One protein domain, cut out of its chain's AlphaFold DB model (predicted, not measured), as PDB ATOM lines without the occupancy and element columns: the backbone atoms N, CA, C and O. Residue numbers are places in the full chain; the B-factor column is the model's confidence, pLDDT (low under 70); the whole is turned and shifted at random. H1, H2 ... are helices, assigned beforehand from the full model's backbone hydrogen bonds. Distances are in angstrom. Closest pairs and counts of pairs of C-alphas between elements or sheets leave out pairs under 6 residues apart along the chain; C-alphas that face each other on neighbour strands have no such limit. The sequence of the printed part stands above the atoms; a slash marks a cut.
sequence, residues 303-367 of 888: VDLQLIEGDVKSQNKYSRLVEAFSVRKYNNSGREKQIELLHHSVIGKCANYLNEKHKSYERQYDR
ATOM      1  N   VAL A 303     -15.265  18.364 -25.959       86.06
ATOM      2  CA  VAL A 303     -16.424  17.828 -26.708       86.06
ATOM      3  C   VAL A 303     -16.571  16.310 -26.553       86.06
ATOM      4  O   VAL A 303     -17.652  15.841 -26.209       86.06
ATOM      5  N   ASP A 304     -15.476  15.556 -26.687       86.44
ATOM      6  CA  ASP A 304     -15.439  14.088 -26.570       86.44
ATOM      7  C   ASP A 304     -15.914  13.548 -25.203       86.44
ATOM      8  O   ASP A 304     -16.324  12.392 -25.093       86.44
ATOM      9  N   LEU A 305     -15.862  14.383 -24.160       86.94
ATOM     10  CA  LEU A 305     -16.289  14.086 -22.789       86.94
ATOM     11  C   LEU A 305     -17.623  14.759 -22.415       86.94
ATOM     12  O   LEU A 305     -18.141  14.515 -21.325       86.94
ATOM     13  N   GLN A 306     -18.193  15.603 -23.283       89.38
ATOM     14  CA  GLN A 306     -19.499  16.215 -23.034       89.38
ATOM     15  C   GLN A 306     -20.616  15.182 -23.156       89.38
ATOM     16  O   GLN A 306     -20.626  14.350 -24.066       89.38
ATOM     17  N   LEU A 307     -21.602  15.277 -22.262       87.25
ATOM     18  CA  LEU A 307     -22.703  14.323 -22.209       87.25
ATOM     19  C   LEU A 307     -23.625  14.449 -23.433       87.25
ATOM     20  O   LEU A 307     -24.089  13.434 -23.936       87.25
ATOM     21  N   ILE A 308     -23.873  15.651 -23.955       86.12
ATOM     22  CA  ILE A 308     -24.685  15.849 -25.167       86.12
ATOM     23  C   ILE A 308     -23.922  15.597 -26.475       86.12
ATOM     24  O   ILE A 308     -24.544  15.151 -27.442       86.12
ATOM     25  N   GLU A 309     -22.616  15.872 -26.529       82.44
ATOM     26  CA  GLU A 309     -21.879  15.936 -27.803       82.44
ATOM     27  C   GLU A 309     -20.984  14.711 -28.066       82.44
ATOM     28  O   GLU A 309     -21.000  14.203 -29.188       82.44
ATOM     29  N   GLY A 310     -20.273  14.184 -27.056       80.94
ATOM     30  CA  GLY A 310     -19.226  13.165 -27.246       80.94
ATOM     31  C   GLY A 310     -19.440  11.813 -26.555       80.94
ATOM     32  O   GLY A 310     -19.349  10.774 -27.214       80.94
ATOM     33  N   ASP A 311     -19.730  11.774 -25.248       87.06
ATOM     34  CA  ASP A 311     -19.701  10.507 -24.492       87.06
ATOM     35  C   ASP A 311     -20.977   9.665 -24.679       87.06
ATOM     36  O   ASP A 311     -21.872   9.606 -23.830       87.06
ATOM     37  N   VAL A 312     -21.016   8.921 -25.787       87.12
ATOM     38  CA  VAL A 312     -22.078   7.960 -26.127       87.12
ATOM     39  C   VAL A 312     -22.264   6.868 -25.055       87.12
ATOM     40  O   VAL A 312     -23.365   6.330 -24.909       87.12
ATOM     41  N   LYS A 313     -21.242   6.529 -24.252       87.56
ATOM     42  CA  LYS A 313     -21.393   5.537 -23.169       87.56
ATOM     43  C   LYS A 313     -22.162   6.145 -21.997       87.56
ATOM     44  O   LYS A 313     -23.129   5.541 -21.521       87.56
ATOM     45  N   SER A 314     -21.801   7.356 -21.577       87.12
ATOM     46  CA  SER A 314     -22.541   8.086 -20.542       87.12
ATOM     47  C   SER A 314     -23.929   8.527 -21.009       87.12
ATOM     48  O   SER A 314     -24.853   8.501 -20.198       87.12
ATOM     49  N   GLN A 315     -24.134   8.820 -22.299       89.38
ATOM     50  CA  GLN A 315     -25.464   9.109 -22.858       89.38
ATOM     51  C   GLN A 315     -26.458   7.977 -22.598       89.38
ATOM     52  O   GLN A 315     -27.563   8.210 -22.112       89.38
ATOM     53  N   ASN A 316     -26.051   6.736 -22.873       87.00
ATOM     54  CA  ASN A 316     -26.888   5.562 -22.632       87.00
ATOM     55  C   ASN A 316     -27.085   5.297 -21.129       87.00
ATOM     56  O   ASN A 316     -28.191   4.977 -20.695       87.00
ATOM     57  N   LYS A 317     -26.036   5.487 -20.314       91.06
ATOM     58  CA  LYS A 317     -26.072   5.288 -18.854       91.06
ATOM     59  C   LYS A 317     -26.932   6.325 -18.111       91.06
ATOM     60  O   LYS A 317     -27.548   5.995 -17.101       91.06
ATOM     61  N   TYR A 318     -26.982   7.561 -18.606       89.25
ATOM     62  CA  TYR A 318     -27.650   8.706 -17.976       89.25
ATOM     63  C   TYR A 318     -28.715   9.336 -18.890       89.25
ATOM     64  O   TYR A 318     -28.931  10.546 -18.869       89.25
ATOM     65  N   SER A 319     -29.425   8.517 -19.669       87.44
ATOM     66  CA  SER A 319     -30.380   8.947 -20.705       87.44
ATOM     67  C   SER A 319     -31.426   9.977 -20.255       87.44
ATOM     68  O   SER A 319     -31.739  10.893 -21.007       87.44
ATOM     69  N   ARG A 320     -31.917   9.911 -19.009       86.62
ATOM     70  CA  ARG A 320     -32.843  10.919 -18.444       86.62
ATOM     71  C   ARG A 320     -32.209  12.297 -18.221       86.62
ATOM     72  O   ARG A 320     -32.906  13.303 -18.273       86.62
ATOM     73  N   LEU A 321     -30.905  12.347 -17.952       87.31
ATOM     74  CA  LEU A 321     -30.150  13.594 -17.816       87.31
ATOM     75  C   LEU A 321     -29.886  14.206 -19.200       87.31
ATOM     76  O   LEU A 321     -30.073  15.406 -19.385       87.31
ATOM     77  N   VAL A 322     -29.569  13.360 -20.189       89.50
ATOM     78  CA  VAL A 322     -29.492  13.743 -21.609       89.50
ATOM     79  C   VAL A 322     -30.829  14.306 -22.100       89.50
ATOM     80  O   VAL A 322     -30.844  15.356 -22.738       89.50
ATOM     81  N   GLU A 323     -31.948  13.641 -21.791       88.06
ATOM     82  CA  GLU A 323     -33.307  14.097 -22.113       88.06
ATOM     83  C   GLU A 323     -33.584  15.467 -21.475       88.06
ATOM     84  O   GLU A 323     -33.960  16.402 -22.180       88.06
ATOM     85  N   ALA A 324     -33.304  15.629 -20.176       86.62
ATOM     86  CA  ALA A 324     -33.495  16.892 -19.464       86.62
ATOM     87  C   ALA A 324     -32.695  18.055 -20.085       86.62
ATOM     88  O   ALA A 324     -33.283  19.093 -20.396       86.62
ATOM     89  N   PHE A 325     -31.389  17.888 -20.329       87.62
ATOM     90  CA  PHE A 325     -30.579  18.927 -20.977       87.62
ATOM     91  C   PHE A 325     -30.986  19.171 -22.431       87.62
ATOM     92  O   PHE A 325     -31.000  20.319 -22.867       87.62
ATOM     93  N   SER A 326     -31.355  18.131 -23.185       89.00
ATOM     94  CA  SER A 326     -31.795  18.275 -24.578       89.00
ATOM     95  C   SER A 326     -33.072  19.108 -24.667       89.00
ATOM     96  O   SER A 326     -33.128  20.068 -25.434       89.00
ATOM     97  N   VAL A 327     -34.063  18.806 -23.821       87.31
ATOM     98  CA  VAL A 327     -35.299  19.592 -23.690       87.31
ATOM     99  C   VAL A 327     -34.995  21.028 -23.277       87.31
ATOM    100  O   VAL A 327     -35.564  21.957 -23.846       87.31
ATOM    101  N   ARG A 328     -34.091  21.234 -22.314       84.44
ATOM    102  CA  ARG A 328     -33.774  22.564 -21.778       84.44
ATOM    103  C   ARG A 328     -33.012  23.427 -22.787       84.44
ATOM    104  O   ARG A 328     -33.434  24.552 -23.042       84.44
ATOM    105  N   LYS A 329     -31.980  22.889 -23.450       85.88
ATOM    106  CA  LYS A 329     -31.249  23.567 -24.539       85.88
ATOM    107  C   LYS A 329     -32.149  23.846 -25.751       85.88
ATOM    108  O   LYS A 329     -32.024  24.917 -26.343       85.88
ATOM    109  N   TYR A 330     -33.069  22.943 -26.100       87.81
ATOM    110  CA  TYR A 330     -34.032  23.153 -27.189       87.81
ATOM    111  C   TYR A 330     -35.074  24.230 -26.838       87.81
ATOM    112  O   TYR A 330     -35.191  25.229 -27.547       87.81
ATOM    113  N   ASN A 331     -35.785  24.094 -25.715       84.75
ATOM    114  CA  ASN A 331     -36.850  25.024 -25.320       84.75
ATOM    115  C   ASN A 331     -36.335  26.440 -25.014       84.75
ATOM    116  O   ASN A 331     -37.036  27.405 -25.301       84.75
ATOM    117  N   ASN A 332     -35.115  26.573 -24.479       84.19
ATOM    118  CA  ASN A 332     -34.494  27.875 -24.205       84.19
ATOM    119  C   ASN A 332     -33.807  28.501 -25.439       84.19
ATOM    120  O   ASN A 332     -33.313  29.624 -25.352       84.19
ATOM    121  N   SER A 333     -33.747  27.801 -26.578       85.31
ATOM    122  CA  SER A 333     -33.187  28.343 -27.823       85.31
ATOM    123  C   SER A 333     -34.226  29.135 -28.620       85.31
ATOM    124  O   SER A 333     -35.399  28.776 -28.676       85.31
ATOM    125  N   GLY A 334     -33.782  30.198 -29.300       88.06
ATOM    126  CA  GLY A 334     -34.606  30.916 -30.277       88.06
ATOM    127  C   GLY A 334     -34.990  30.032 -31.471       88.06
ATOM    128  O   GLY A 334     -34.319  29.043 -31.759       88.06
ATOM    129  N   ARG A 335     -36.061  30.395 -32.187       86.06
ATOM    130  CA  ARG A 335     -36.685  29.556 -33.233       86.06
ATOM    131  C   ARG A 335     -35.723  29.084 -34.332       86.06
ATOM    132  O   ARG A 335     -35.857  27.960 -34.802       86.06
ATOM    133  N   GLU A 336     -34.776  29.920 -34.739       88.81
ATOM    134  CA  GLU A 336     -33.761  29.578 -35.748       88.81
ATOM    135  C   GLU A 336     -32.829  28.481 -35.213       88.81
ATOM    136  O   GLU A 336     -32.747  27.398 -35.789       88.81
ATOM    137  N   LYS A 337     -32.268  28.687 -34.017       87.06
ATOM    138  CA  LYS A 337     -31.454  27.691 -33.312       87.06
ATOM    139  C   LYS A 337     -32.228  26.419 -32.936       87.06
ATOM    140  O   LYS A 337     -31.646  25.344 -32.889       87.06
ATOM    141  N   GLN A 338     -33.542  26.486 -32.712       87.88
ATOM    142  CA  GLN A 338     -34.370  25.280 -32.571       87.88
ATOM    143  C   GLN A 338     -34.381  24.446 -33.856       87.88
ATOM    144  O   GLN A 338     -34.259  23.228 -33.774       87.88
ATOM    145  N   ILE A 339     -34.473  25.077 -35.032       87.19
ATOM    146  CA  ILE A 339     -34.416  24.378 -36.325       87.19
ATOM    147  C   ILE A 339     -33.037  23.732 -36.520       87.19
ATOM    148  O   ILE A 339     -32.972  22.562 -36.884       87.19
ATOM    149  N   GLU A 340     -31.946  24.427 -36.183       87.56
ATOM    150  CA  GLU A 340     -30.591  23.846 -36.166       87.56
ATOM    151  C   GLU A 340     -30.506  22.626 -35.227       87.56
ATOM    152  O   GLU A 340     -30.023  21.558 -35.611       87.56
ATOM    153  N   LEU A 341     -31.041  22.745 -34.007       88.69
ATOM    154  CA  LEU A 341     -31.036  21.679 -33.001       88.69
ATOM    155  C   LEU A 341     -31.903  20.462 -33.372       88.69
ATOM    156  O   LEU A 341     -31.635  19.377 -32.856       88.69
ATOM    157  N   LEU A 342     -32.874  20.576 -34.289       88.25
ATOM    158  CA  LEU A 342     -33.581  19.407 -34.840       88.25
ATOM    159  C   LEU A 342     -32.658  18.493 -35.665       88.25
ATOM    160  O   LEU A 342     -32.939  17.299 -35.776       88.25
ATOM    161  N   HIS A 343     -31.554  19.022 -36.199       88.75
ATOM    162  CA  HIS A 343     -30.538  18.254 -36.925       88.75
ATOM    163  C   HIS A 343     -29.424  17.703 -36.014       88.75
ATOM    164  O   HIS A 343     -28.619  16.882 -36.455       88.75
ATOM    165  N   HIS A 344     -29.378  18.102 -34.738       90.06
ATOM    166  CA  HIS A 344     -28.374  17.632 -33.783       90.06
ATOM    167  C   HIS A 344     -28.579  16.145 -33.434       90.06
ATOM    168  O   HIS A 344     -29.672  15.724 -33.051       90.06
ATOM    169  N   SER A 345     -27.497  15.360 -33.466       85.50
ATOM    170  CA  SER A 345     -27.470  13.892 -33.297       85.50
ATOM    171  C   SER A 345     -28.233  13.354 -32.073       85.50
ATOM    172  O   SER A 345     -28.921  12.337 -32.177       85.50
ATOM    173  N   VAL A 346     -28.094  14.024 -30.924       87.44
ATOM    174  CA  VAL A 346     -28.786  13.735 -29.656       87.44
ATOM    175  C   VAL A 346     -30.040  14.601 -29.460       87.44
ATOM    176  O   VAL A 346     -31.146  14.062 -29.381       87.44
ATOM    177  N   ILE A 347     -29.895  15.934 -29.425       89.94
ATOM    178  CA  ILE A 347     -30.996  16.865 -29.106       89.94
ATOM    179  C   ILE A 347     -32.164  16.730 -30.097       89.94
ATOM    180  O   ILE A 347     -33.317  16.676 -29.670       89.94
ATOM    181  N   GLY A 348     -31.888  16.586 -31.396       88.19
ATOM    182  CA  GLY A 348     -32.914  16.433 -32.428       88.19
ATOM    183  C   GLY A 348     -33.729  15.149 -32.281       88.19
ATOM    184  O   GLY A 348     -34.950  15.172 -32.436       88.19
ATOM    185  N   LYS A 349     -33.099  14.031 -31.885       87.62
ATOM    186  CA  LYS A 349     -33.817  12.781 -31.565       87.62
ATOM    187  C   LYS A 349     -34.755  12.968 -30.372       87.62
ATOM    188  O   LYS A 349     -35.904  12.540 -30.434       87.62
ATOM    189  N   CYS A 350     -34.286  13.637 -29.316       85.81
ATOM    190  CA  CYS A 350     -35.088  13.931 -28.127       85.81
ATOM    191  C   CYS A 350     -36.287  14.841 -28.455       85.81
ATOM    192  O   CYS A 350     -37.427  14.502 -28.133       85.81
ATOM    193  N   ALA A 351     -36.054  15.949 -29.167       85.88
ATOM    194  CA  ALA A 351     -37.101  16.879 -29.581       85.88
ATOM    195  C   ALA A 351     -38.148  16.207 -30.488       85.88
ATOM    196  O   ALA A 351     -39.350  16.382 -30.282       85.88
ATOM    197  N   ASN A 352     -37.721  15.386 -31.455       86.50
ATOM    198  CA  ASN A 352     -38.637  14.652 -32.331       86.50
ATOM    199  C   ASN A 352     -39.454  13.597 -31.569       86.50
ATOM    200  O   ASN A 352     -40.677  13.587 -31.704       86.50
ATOM    201  N   TYR A 353     -38.828  12.795 -30.700       86.81
ATOM    202  CA  TYR A 353     -39.530  11.833 -29.838       86.81
ATOM    203  C   TYR A 353     -40.613  12.506 -28.978       86.81
ATOM    204  O   TYR A 353     -41.740  12.018 -28.890       86.81
ATOM    205  N   LEU A 354     -40.311  13.662 -28.379       79.69
ATOM    206  CA  LEU A 354     -41.274  14.395 -27.554       79.69
ATOM    207  C   LEU A 354     -42.387  15.050 -28.383       79.69
ATOM    208  O   LEU A 354     -43.542  15.030 -27.959       79.69
ATOM    209  N   ASN A 355     -42.086  15.543 -29.588       81.81
ATOM    210  CA  ASN A 355     -43.100  16.015 -30.535       81.81
ATOM    211  C   ASN A 355     -44.040  14.884 -30.990       81.81
ATOM    212  O   ASN A 355     -45.240  15.104 -31.144       81.81
ATOM    213  N   GLU A 356     -43.535  13.667 -31.204       84.81
ATOM    214  CA  GLU A 356     -44.364  12.501 -31.536       84.81
ATOM    215  C   GLU A 356     -45.207  12.027 -30.350       84.81
ATOM    216  O   GLU A 356     -46.382  11.705 -30.529       84.81
ATOM    217  N   LYS A 357     -44.638  12.058 -29.141       83.56
ATOM    218  CA  LYS A 357     -45.319  11.748 -27.879       83.56
ATOM    219  C   LYS A 357     -46.426  12.756 -27.547       83.56
ATOM    220  O   LYS A 357     -47.495  12.360 -27.098       83.56
ATOM    221  N   HIS A 358     -46.224  14.043 -27.835       76.56
ATOM    222  CA  HIS A 358     -47.285  15.053 -27.760       76.56
ATOM    223  C   HIS A 358     -48.419  14.718 -28.739       76.56
ATOM    224  O   HIS A 358     -49.566  14.548 -28.329       76.56
ATOM    225  N   LYS A 359     -48.076  14.484 -30.013       82.19
ATOM    226  CA  LYS A 359     -49.036  14.100 -31.062       82.19
ATOM    227  C   LYS A 359     -49.751  12.779 -30.783       82.19
ATOM    228  O   LYS A 359     -50.800  12.540 -31.380       82.19
ATOM    229  N   SER A 360     -49.191  11.861 -29.993       79.94
ATOM    230  CA  SER A 360     -49.879  10.623 -29.607       79.94
ATOM    231  C   SER A 360     -50.824  10.838 -28.426       79.94
ATOM    232  O   SER A 360     -51.923  10.295 -28.475       79.94
ATOM    233  N   TYR A 361     -50.482  11.686 -27.448       77.94
ATOM    234  CA  TYR A 361     -51.423  12.103 -26.403       77.94
ATOM    235  C   TYR A 361     -52.596  12.922 -26.961       77.94
ATOM    236  O   TYR A 361     -53.735  12.630 -26.612       77.94
ATOM    237  N   GLU A 362     -52.357  13.862 -27.885       72.94
ATOM    238  CA  GLU A 362     -53.428  14.576 -28.608       72.94
ATOM    239  C   GLU A 362     -54.374  13.578 -29.297       72.94
ATOM    240  O   GLU A 362     -55.567  13.546 -29.012       72.94
ATOM    241  N   ARG A 363     -53.827  12.651 -30.100       76.31
ATOM    242  CA  ARG A 363     -54.616  11.608 -30.787       76.31
ATOM    243  C   ARG A 363     -55.274  10.582 -29.854       76.31
ATOM    244  O   ARG A 363     -56.192   9.895 -30.296       76.31
ATOM    245  N   GLN A 364     -54.820  10.432 -28.610       72.31
ATOM    246  CA  GLN A 364     -55.503   9.622 -27.592       72.31
ATOM    247  C   GLN A 364     -56.670  10.396 -26.972       72.31
ATOM    248  O   GLN A 364     -57.755   9.834 -26.844       72.31
ATOM    249  N   TYR A 365     -56.477  11.680 -26.666       62.66
ATOM    250  CA  TYR A 365     -57.508  12.547 -26.097       62.66
ATOM    251  C   TYR A 365     -58.649  12.822 -27.091       62.66
ATOM    252  O   TYR A 365     -59.824  12.702 -26.745       62.66
ATOM    253  N   ASP A 366     -58.318  13.071 -28.361       57.91
ATOM    254  CA  ASP A 366     -59.296  13.197 -29.450       57.91
ATOM    255  C   ASP A 366     -60.114  11.910 -29.652       57.91
ATOM    256  O   ASP A 366     -61.274  11.973 -30.053       57.91
ATOM    257  N   ARG A 367     -59.531  10.737 -29.354       57.59
ATOM    258  CA  ARG A 367     -60.235   9.446 -29.408       57.59
ATOM    259  C   ARG A 367     -61.154   9.239 -28.206       57.59
ATOM    260  O   ARG A 367     -62.309   8.894 -28.424       57.59
TER     261      ARG A 367
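Overview. This is residues 303 to 367 of the 888 residues of an uncharacterized protein of Smittium mucronatum (UniProt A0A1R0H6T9). Three short helices, H1, H2 and H3, make a small body with the loops beside them, and a long helix, H4, begins at H2, with residues 347 to 351 touching it, and runs away about perpendicular to it, sticking out as an arm with residues 355 to 367. The printed part has 65 residues, with named helices H1, H2, H3, H4 in that order and no named strand: all helix. It is only just loose, close to compact, with a radius of gyration of the C-alphas of 13.3 A, spanning 45 by 29 by 16 A.

Along the chain. After Val 303, C-alpha at (-16.424, 17.828, -26.708), come H1, residues 312 to 317; H2, residues 319 to 331, 17.9 A long; H3, residues 335 to 342; and H4, residues 347 to 367, 30.2 A long, which ends at Arg 367, C-alpha 367 at (-60.235, 9.446, -29.408).

Arrangement. H1 and H2 are close but not clearly touching; their closest C-alphas, Gln 315 and Val 322, are 6.3 A apart. H2, with residues 330 to 331 alone, only just touches H3, a helical hairpin with 3 pairs of C-alphas within 8 A, closest Tyr 330 and Gln 338, 5.8 A. H4, with residues 347 to 351 alone, touches H2, about perpendicular at 86 degrees, closest C-alphas Ser 326 and Ile 347, 4.8 A. H3 and H4 touch only at the corner, closest C-alphas Leu 342 and Gly 348, 3.9 A. Every O i to N i+4 pair is within hydrogen-bond range in H1, H2 and H3; in H4, 16 of 17.

Size, cuts and confidence. The C-alphas farthest apart, Asp 304 and Arg 367, are 45.1 A apart. The printed part has no cut, its three links are tight, and pLDDT is under 70 at residues 365 to 367.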